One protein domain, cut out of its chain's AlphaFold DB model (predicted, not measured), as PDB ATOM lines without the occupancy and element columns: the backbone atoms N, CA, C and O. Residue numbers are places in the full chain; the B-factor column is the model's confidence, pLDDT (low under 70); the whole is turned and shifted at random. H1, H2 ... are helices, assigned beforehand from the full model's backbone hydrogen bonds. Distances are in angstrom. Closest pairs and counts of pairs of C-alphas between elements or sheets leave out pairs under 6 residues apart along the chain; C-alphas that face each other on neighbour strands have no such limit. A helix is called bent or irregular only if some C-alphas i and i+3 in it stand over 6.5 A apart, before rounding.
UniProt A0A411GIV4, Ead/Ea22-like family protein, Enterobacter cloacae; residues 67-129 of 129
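What this domain is: This is residues 67 to 129 of the 129 residues of the protein "Ead/Ea22-like family protein" of Enterobacter cloacae (UniProt A0A411GIV4). Picture a long, uneven helical hairpin: one very long helix, H1, makes the length, and a shorter helix, H2, folds back beside its last part and spreads away from it as a narrow V. The first part of H1, residues 67 to 88, sticks out, and so do residues 122 to 129 at the other end of the printed part. The printed part has 63 residues with two named helices, H1 then H2, and no named strand; its class is all helix. It is extended, with a radius of gyration of the C-alphas of 16.8 A, and its C-alphas span 55 by 23 by 11 A.

How they stand to each other: Begin with H1, residues 67 to 102, and go on through the tight link of 4 residues to H2, residues 107 to 125. The two helices touch, and the closest C-alphas, those of Leu 100 and Ile 110, are 6.7 A apart. H1 touches H2 with residues 93 to 101 alone, and H2 touches H1 with residues 107 to 114 alone. Their lines stand at a shallow tilt of 27 degrees and they run opposite ways, a helical hairpin. Their centres are 18.8 A apart. In both H1 and H2 every backbone O i to N i+4 pair is within hydrogen-bond range.

Where its parts are: Find C-alpha 67 at (4.964, -28.076, 33.452); from there H1 runs 51.9 A to C-alpha 102 at (-46.223, -35.467, 38.000). Look next at C-alpha 107, where H2 begins; it runs 26.9 A to C-alpha 125 at (-19.260, -45.181, 37.562). Neither helix is bent.

The domain as a whole: The two C-alphas farthest apart are those of Ala 67 and Gly 104, at 55.8 A. The printed part has no cut and ends at Glu 129, the chain's last residue. Without the stretches that stand free, the body has 33 residues and spans 24 by 18 by 9 A. The mean pLDDT of the printed part is 91.4, and residues 125 to 129 are under 70.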
ATOM      1  N   ALA A  67       5.444 -26.788  32.963       98.06
ATOM      2  CA  ALA A  67       4.964 -28.076  33.452       98.06
ATOM      3  C   ALA A  67       4.193 -27.939  34.772       98.06
ATOM      4  O   ALA A  67       3.123 -28.526  34.918       98.06
ATOM      5  N   GLN A  68       4.684 -27.118  35.706       98.19
ATOM      6  CA  GLN A  68       3.988 -26.855  36.965       98.19
ATOM      7  C   GLN A  68       2.624 -26.192  36.734       98.19
ATOM      8  O   GLN A  68       1.630 -26.597  37.338       98.19
ATOM      9  N   LYS A  69       2.568 -25.194  35.845       97.94
ATOM     10  CA  LYS A  69       1.315 -24.515  35.508       97.94
ATOM     11  C   LYS A  69       0.314 -25.476  34.867       97.94
ATOM     12  O   LYS A  69      -0.826 -25.530  35.309       97.94
ATOM     13  N   LEU A  70       0.753 -26.264  33.887       98.12
ATOM     14  CA  LEU A  70      -0.095 -27.260  33.231       98.12
ATOM     15  C   LEU A  70      -0.615 -28.314  34.212       98.12
ATOM     16  O   LEU A  70      -1.780 -28.680  34.123       98.12
ATOM     17  N   GLY A  71       0.208 -28.760  35.165       97.88
ATOM     18  CA  GLY A  71      -0.239 -29.661  36.230       97.88
ATOM     19  C   GLY A  71      -1.334 -29.032  37.097       97.88
ATOM     20  O   GLY A  71      -2.376 -29.638  37.307       97.88
ATOM     21  N   SER A  72      -1.150 -27.778  37.523       97.50
ATOM     22  CA  SER A  72      -2.174 -27.060  38.295       97.50
ATOM     23  C   SER A  72      -3.467 -26.833  37.505       97.50
ATOM     24  O   SER A  72      -4.554 -26.900  38.082       97.50
ATOM     25  N   ASP A  73      -3.362 -26.519  36.213       98.06
ATOM     26  CA  ASP A  73      -4.520 -26.309  35.341       98.06
ATOM     27  C   ASP A  73      -5.274 -27.634  35.119       98.06
ATOM     28  O   ASP A  73      -6.507 -27.641  35.111       98.06
ATOM     29  N   LEU A  74      -4.553 -28.758  35.012       98.19
ATOM     30  CA  LEU A  74      -5.135 -30.097  34.915       98.19
ATOM     31  C   LEU A  74      -5.880 -30.479  36.199       98.19
ATOM     32  O   LEU A  74      -7.059 -30.812  36.124       98.19
ATOM     33  N   ASP A  75      -5.257 -30.316  37.369       97.50
ATOM     34  CA  ASP A  75      -5.903 -30.567  38.666       97.50
ATOM     35  C   ASP A  75      -7.185 -29.732  38.836       97.50
ATOM     36  O   ASP A  75      -8.190 -30.178  39.402       97.50
ATOM     37  N   ALA A  76      -7.162 -28.476  38.377       97.94
ATOM     38  CA  ALA A  76      -8.325 -27.598  38.415       97.94
ATOM     39  C   ALA A  76      -9.427 -28.069  37.455       97.94
ATOM     40  O   ALA A  76     -10.607 -28.056  37.822       97.94
ATOM     41  N   ALA A  77      -9.058 -28.506  36.250       97.94
ATOM     42  CA  ALA A  77      -9.989 -29.054  35.272       97.94
ATOM     43  C   ALA A  77     -10.633 -30.355  35.772       97.94
ATOM     44  O   ALA A  77     -11.853 -30.484  35.704       97.94
ATOM     45  N   GLU A  78      -9.859 -31.270  36.356       97.25
ATOM     46  CA  GLU A  78     -10.363 -32.515  36.948       97.25
ATOM     47  C   GLU A  78     -11.366 -32.240  38.072       97.25
ATOM     48  O   GLU A  78     -12.476 -32.776  38.074       97.25
ATOM     49  N   LYS A  79     -11.043 -31.313  38.986       97.38
ATOM     50  CA  LYS A  79     -11.981 -30.875  40.034       97.38
ATOM     51  C   LYS A  79     -13.258 -30.287  39.447       97.38
ATOM     52  O   LYS A  79     -14.344 -30.535  39.975       97.38
ATOM     53  N   ARG A  80     -13.146 -29.511  38.365       97.56
ATOM     54  CA  ARG A  80     -14.298 -28.905  37.690       97.56
ATOM     55  C   ARG A  80     -15.173 -29.955  37.014       97.56
ATOM     56  O   ARG A  80     -16.391 -29.866  37.129       97.56
ATOM     57  N   ILE A  81     -14.572 -30.951  36.367       96.75
ATOM     58  CA  ILE A  81     -15.280 -32.089  35.768       96.75
ATOM     59  C   ILE A  81     -16.019 -32.870  36.858       96.75
ATOM     60  O   ILE A  81     -17.218 -33.095  36.728       96.75
ATOM     61  N   ALA A  82     -15.363 -33.188  37.977       94.62
ATOM     62  CA  ALA A  82     -15.998 -33.886  39.096       94.62
ATOM     63  C   ALA A  82     -17.125 -33.070  39.765       94.62
ATOM     64  O   ALA A  82     -18.110 -33.620  40.257       94.62
ATOM     65  N   GLU A  83     -17.005 -31.741  39.832       96.75
ATOM     66  CA  GLU A  83     -18.081 -30.862  40.311       96.75
ATOM     67  C   GLU A  83     -19.279 -30.853  39.353       96.75
ATOM     68  O   GLU A  83     -20.422 -30.958  39.801       96.75
ATOM     69  N   LEU A  84     -19.025 -30.731  38.048       96.50
ATOM     70  CA  LEU A  84     -20.068 -30.741  37.025       96.50
ATOM     71  C   LEU A  84     -20.777 -32.094  36.964       96.50
ATOM     72  O   LEU A  84     -22.003 -32.105  36.984       96.50
ATOM     73  N   GLY A  85     -20.036 -33.203  37.017       93.81
ATOM     74  CA  GLY A  85     -20.611 -34.549  37.062       93.81
ATOM     75  C   GLY A  85     -21.558 -34.735  38.251       93.81
ATOM     76  O   GLY A  85     -22.673 -35.214  38.084       93.81
ATOM     77  N   ARG A  86     -21.194 -34.243  39.446       92.12
ATOM     78  CA  ARG A  86     -22.091 -34.274  40.619       92.12
ATOM     79  C   ARG A  86     -23.355 -33.431  40.431       92.12
ATOM     80  O   ARG A  86     -24.432 -33.830  40.868       92.12
ATOM     81  N   LYS A  87     -23.238 -32.254  39.808       95.69
ATOM     82  CA  LYS A  87     -24.388 -31.378  39.526       95.69
ATOM     83  C   LYS A  87     -25.328 -31.991  38.495       95.69
ATOM     84  O   LYS A  87     -26.538 -31.909  38.673       95.69
ATOM     85  N   GLU A  88     -24.777 -32.600  37.455       94.44
ATOM     86  CA  GLU A  88     -25.532 -33.311  36.428       94.44
ATOM     87  C   GLU A  88     -26.268 -34.509  37.031       94.44
ATOM     88  O   GLU A  88     -27.483 -34.590  36.901       94.44
ATOM     89  N   GLN A  89     -25.584 -35.348  37.819       91.25
ATOM     90  CA  GLN A  89     -26.217 -36.459  38.539       91.25
ATOM     91  C   GLN A  89     -27.377 -35.991  39.428       91.25
ATOM     92  O   GLN A  89     -28.450 -36.588  39.401       91.25
ATOM     93  N   HIS A  90     -27.196 -34.903  40.185       94.19
ATOM     94  CA  HIS A  90     -28.271 -34.333  41.002       94.19
ATOM     95  C   HIS A  90     -29.434 -33.801  40.150       94.19
ATOM     96  O   HIS A  90     -30.597 -34.003  40.496       94.19
ATOM     97  N   SER A  91     -29.139 -33.107  39.049       96.44
ATOM     98  CA  SER A  91     -30.152 -32.562  38.140       96.44
ATOM     99  C   SER A  91     -30.971 -33.666  37.471       96.44
ATOM    100  O   SER A  91     -32.199 -33.578  37.424       96.44
ATOM    101  N   ASP A  92     -30.307 -34.719  36.997       95.31
ATOM    102  CA  ASP A  92     -30.941 -35.910  36.432       95.31
ATOM    103  C   ASP A  92     -31.854 -36.573  37.461       95.31
ATOM    104  O   ASP A  92     -33.021 -36.843  37.180       95.31
ATOM    105  N   ARG A  93     -31.334 -36.778  38.679       94.75
ATOM    106  CA  ARG A  93     -32.072 -37.382  39.788       94.75
ATOM    107  C   ARG A  93     -33.349 -36.602  40.098       94.75
ATOM    108  O   ARG A  93     -34.417 -37.194  40.220       94.75
ATOM    109  N   GLN A  94     -33.247 -35.275  40.197       96.19
ATOM    110  CA  GLN A  94     -34.397 -34.414  40.468       96.19
ATOM    111  C   GLN A  94     -35.412 -34.436  39.320       96.19
ATOM    112  O   GLN A  94     -36.607 -34.527  39.575       96.19
ATOM    113  N   SER A  95     -34.948 -34.427  38.068       97.00
ATOM    114  CA  SER A  95     -35.832 -34.469  36.894       97.00
ATOM    115  C   SER A  95     -36.666 -35.753  36.844       97.00
ATOM    116  O   SER A  95     -37.839 -35.714  36.479       97.00
ATOM    117  N   VAL A  96     -36.078 -36.888  37.237       95.62
ATOM    118  CA  VAL A  96     -36.790 -38.170  37.349       95.62
ATOM    119  C   VAL A  96     -37.846 -38.115  38.453       95.62
ATOM    120  O   VAL A  96     -38.988 -38.499  38.213       95.62
ATOM    121  N   ILE A  97     -37.500 -37.590  39.631       96.19
ATOM    122  CA  ILE A  97     -38.447 -37.428  40.747       96.19
ATOM    123  C   ILE A  97     -39.628 -36.546  40.337       96.19
ATOM    124  O   ILE A  97     -40.778 -36.923  40.558       96.19
ATOM    125  N   ASP A  98     -39.356 -35.402  39.710       97.31
ATOM    126  CA  ASP A  98     -40.392 -34.467  39.272       97.31
ATOM    127  C   ASP A  98     -41.328 -35.121  38.241       97.31
ATOM    128  O   ASP A  98     -42.546 -34.938  38.302       97.31
ATOM    129  N   ALA A  99     -40.781 -35.931  37.327       96.81
ATOM    130  CA  ALA A  99     -41.568 -36.676  36.351       96.81
ATOM    131  C   ALA A  99     -42.496 -37.707  37.020       96.81
ATOM    132  O   ALA A  99     -43.695 -37.695  36.732       96.81
ATOM    133  N   LEU A 100     -41.985 -38.534  37.940       95.44
ATOM    134  CA  LEU A 100     -42.783 -39.558  38.636       95.44
ATOM    135  C   LEU A 100     -43.863 -38.942  39.540       95.44
ATOM    136  O   LEU A 100     -45.017 -39.378  39.548       95.44
ATOM    137  N   ALA A 101     -43.520 -37.859  40.241       94.81
ATOM    138  CA  ALA A 101     -44.482 -37.102  41.033       94.81
ATOM    139  C   ALA A 101     -45.590 -36.506  40.146       94.81
ATOM    140  O   ALA A 101     -46.766 -36.528  40.513       94.81
ATOM    141  N   SER A 102     -45.244 -36.015  38.949       95.62
ATOM    142  CA  SER A 102     -46.223 -35.467  38.000       95.62
ATOM    143  C   SER A 102     -47.144 -36.523  37.377       95.62
ATOM    144  O   SER A 102     -48.276 -36.196  37.019       95.62
ATOM    145  N   SER A 103     -46.705 -37.785  37.284       93.94
ATOM    146  CA  SER A 103     -47.553 -38.905  36.848       93.94
ATOM    147  C   SER A 103     -48.500 -39.423  37.932       93.94
ATOM    148  O   SER A 103     -49.349 -40.261  37.634       93.94
ATOM    149  N   GLY A 104     -48.404 -38.898  39.158       93.44
ATOM    150  CA  GLY A 104     -49.258 -39.284  40.279       93.44
ATOM    151  C   GLY A 104     -48.823 -40.575  40.970       93.44
ATOM    152  O   GLY A 104     -49.670 -41.239  41.564       93.44
ATOM    153  N   GLU A 105     -47.541 -40.945  40.881       91.62
ATOM    154  CA  GLU A 105     -47.010 -42.062  41.666       91.62
ATOM    155  C   GLU A 105     -46.946 -41.707  43.157       91.62
ATOM    156  O   GLU A 105     -46.674 -40.565  43.539       91.62
ATOM    157  N   GLU A 106     -47.209 -42.698  44.008       95.12
ATOM    158  CA  GLU A 106     -47.112 -42.548  45.457       95.12
ATOM    159  C   GLU A 106     -45.646 -42.403  45.883       95.12
ATOM    160  O   GLU A 106     -44.743 -43.030  45.327       95.12
ATOM    161  N   TRP A 107     -45.397 -41.609  46.926       93.38
ATOM    162  CA  TRP A 107     -44.035 -41.327  47.396       93.38
ATOM    163  C   TRP A 107     -43.227 -42.581  47.759       93.38
ATOM    164  O   TRP A 107     -42.009 -42.575  47.586       93.38
ATOM    165  N   SER A 108     -43.881 -43.647  48.233       94.12
ATOM    166  CA  SER A 108     -43.218 -44.923  48.541       94.12
ATOM    167  C   SER A 108     -42.637 -45.596  47.300       94.12
ATOM    168  O   SER A 108     -41.535 -46.138  47.353       94.12
ATOM    169  N   ASP A 109     -43.361 -45.533  46.184       94.44
ATOM    170  CA  ASP A 109     -42.985 -46.204  44.940       94.44
ATOM    171  C   ASP A 109     -41.858 -45.425  44.248       94.44
ATOM    172  O   ASP A 109     -40.887 -46.017  43.770       94.44
ATOM    173  N   ILE A 110     -41.922 -44.089  44.312       94.19
ATOM    174  CA  ILE A 110     -40.846 -43.192  43.872       94.19
ATOM    175  C   ILE A 110     -39.564 -43.463  44.668       94.19
ATOM    176  O   ILE A 110     -38.485 -43.564  44.083       94.19
ATOM    177  N   GLU A 111     -39.647 -43.594  45.995       94.75
ATOM    178  CA  GLU A 111     -38.475 -43.856  46.836       94.75
ATOM    179  C   GLU A 111     -37.824 -45.209  46.506       94.75
ATOM    180  O   GLU A 111     -36.602 -45.275  46.335       94.75
ATOM    181  N   GLU A 112     -38.619 -46.272  46.351       95.69
ATOM    182  CA  GLU A 112     -38.108 -47.597  45.982       95.69
ATOM    183  C   GLU A 112     -37.460 -47.589  44.588       95.69
ATOM    184  O   GLU A 112     -36.386 -48.171  44.387       95.69
ATOM    185  N   TYR A 113     -38.074 -46.903  43.622       95.31
ATOM    186  CA  TYR A 113     -37.513 -46.741  42.284       95.31
ATOM    187  C   TYR A 113     -36.185 -45.976  42.316       95.31
ATOM    188  O   TYR A 113     -35.193 -46.431  41.739       95.31
ATOM    189  N   MET A 114     -36.127 -44.852  43.036       95.44
ATOM    190  CA  MET A 114     -34.917 -44.035  43.130       95.44
ATOM    191  C   MET A 114     -33.765 -44.769  43.821       95.44
ATOM    192  O   MET A 114     -32.623 -44.592  43.410       95.44
ATOM    193  N   GLN A 115     -34.032 -45.647  44.795       94.44
ATOM    194  CA  GLN A 115     -32.990 -46.497  45.391       94.44
ATOM    195  C   GLN A 115     -32.358 -47.451  44.368       94.44
ATOM    196  O   GLN A 115     -31.137 -47.617  44.355       94.44
ATOM    197  N   LYS A 116     -33.167 -48.064  43.492       94.81
ATOM    198  CA  LYS A 116     -32.661 -48.926  42.408       94.81
ATOM    199  C   LYS A 116     -31.886 -48.108  41.374       94.81
ATOM    200  O   LYS A 116     -30.784 -48.495  40.997       94.81
ATOM    201  N   TRP A 117     -32.415 -46.947  40.992       93.19
ATOM    202  CA  TRP A 117     -31.780 -46.021  40.050       93.19
ATOM    203  C   TRP A 117     -30.415 -45.509  40.547       93.19
ATOM    204  O   TRP A 117     -29.429 -45.549  39.807       93.19
ATOM    205  N   ASP A 118     -30.331 -45.092  41.818       92.12
ATOM    206  CA  ASP A 118     -29.090 -44.633  42.455       92.12
ATOM    207  C   ASP A 118     -28.055 -45.786  42.519       92.12
ATOM    208  O   ASP A 118     -26.870 -45.584  42.236       92.12
ATOM    209  N   ALA A 119     -28.490 -47.021  42.814       91.56
ATOM    210  CA  ALA A 119     -27.621 -48.202  42.874       91.56
ATOM    211  C   ALA A 119     -27.067 -48.630  41.499       91.56
ATOM    212  O   ALA A 119     -25.895 -49.017  41.387       91.56
ATOM    213  N   GLU A 120     -27.879 -48.551  40.443       90.38
ATOM    214  CA  GLU A 120     -27.462 -48.849  39.069       90.38
ATOM    215  C   GLU A 120     -26.415 -47.852  38.562       90.38
ATOM    216  O   GLU A 120     -25.403 -48.263  37.987       90.38
ATOM    217  N   ARG A 121     -26.605 -46.551  38.826       85.00
ATOM    218  CA  ARG A 121     -25.642 -45.515  38.426       85.00
ATOM    219  C   ARG A 121     -24.343 -45.567  39.224       85.00
ATOM    220  O   ARG A 121     -23.276 -45.483  38.621       85.00
ATOM    221  N   ALA A 122     -24.399 -45.819  40.532       83.69
ATOM    222  CA  ALA A 122     -23.193 -46.038  41.336       83.69
ATOM    223  C   ALA A 122     -22.362 -47.240  40.834       83.69
ATOM    224  O   ALA A 122     -21.133 -47.212  40.846       83.69
ATOM    225  N   SER A 123     -23.032 -48.287  40.342       80.75
ATOM    226  CA  SER A 123     -22.384 -49.475  39.767       80.75
ATOM    227  C   SER A 123     -21.798 -49.242  38.364       80.75
ATOM    228  O   SER A 123     -20.944 -50.016  37.926       80.75
ATOM    229  N   ALA A 124     -22.263 -48.217  37.642       75.31
ATOM    230  CA  ALA A 124     -21.766 -47.849  36.317       75.31
ATOM    231  C   ALA A 124     -20.494 -46.987  36.394       75.31
ATOM    232  O   ALA A 124     -19.554 -47.241  35.642       75.31
ATOM    233  N   ASP A 125     -20.429 -46.050  37.346       67.25
ATOM    234  CA  ASP A 125     -19.260 -45.181  37.562       67.25
ATOM    235  C   ASP A 125     -18.023 -45.961  38.065       67.25
ATOM    236  O   ASP A 125     -16.891 -45.585  37.775       67.25
ATOM    237  N   GLY A 126     -18.214 -47.086  38.766       60.19
ATOM    238  CA  GLY A 126     -17.126 -47.911  39.316       60.19
ATOM    239  C   GLY A 126     -16.467 -48.910  38.351       60.19
ATOM    240  O   GLY A 126     -15.598 -49.666  38.775       60.19
ATOM    241  N   LYS A 127     -16.875 -48.978  37.075       55.59
ATOM    242  CA  LYS A 127     -16.332 -49.943  36.087       55.59
ATOM    243  C   LYS A 127     -15.209 -49.385  35.198       55.59
ATOM    244  O   LYS A 127     -14.801 -50.063  34.257       55.59
ATOM    245  N   GLY A 128     -14.750 -48.161  35.460       53.81
ATOM    246  CA  GLY A 128     -13.772 -47.445  34.633       53.81
ATOM    247  C   GLY A 128     -12.325 -47.421  35.141       53.81
ATOM    248  O   GLY A 128     -11.510 -46.775  34.485       53.81
ATOM    249  N   GLU A 129     -12.005 -48.076  36.263       39.09
ATOM    250  CA  GLU A 129     -10.638 -48.174  36.822       39.09
ATOM    251  C   GLU A 129      -9.923 -49.482  36.451       39.09
ATOM    252  O   GLU A 129     -10.561 -50.561  36.513       39.09
TER     253      GLU A 129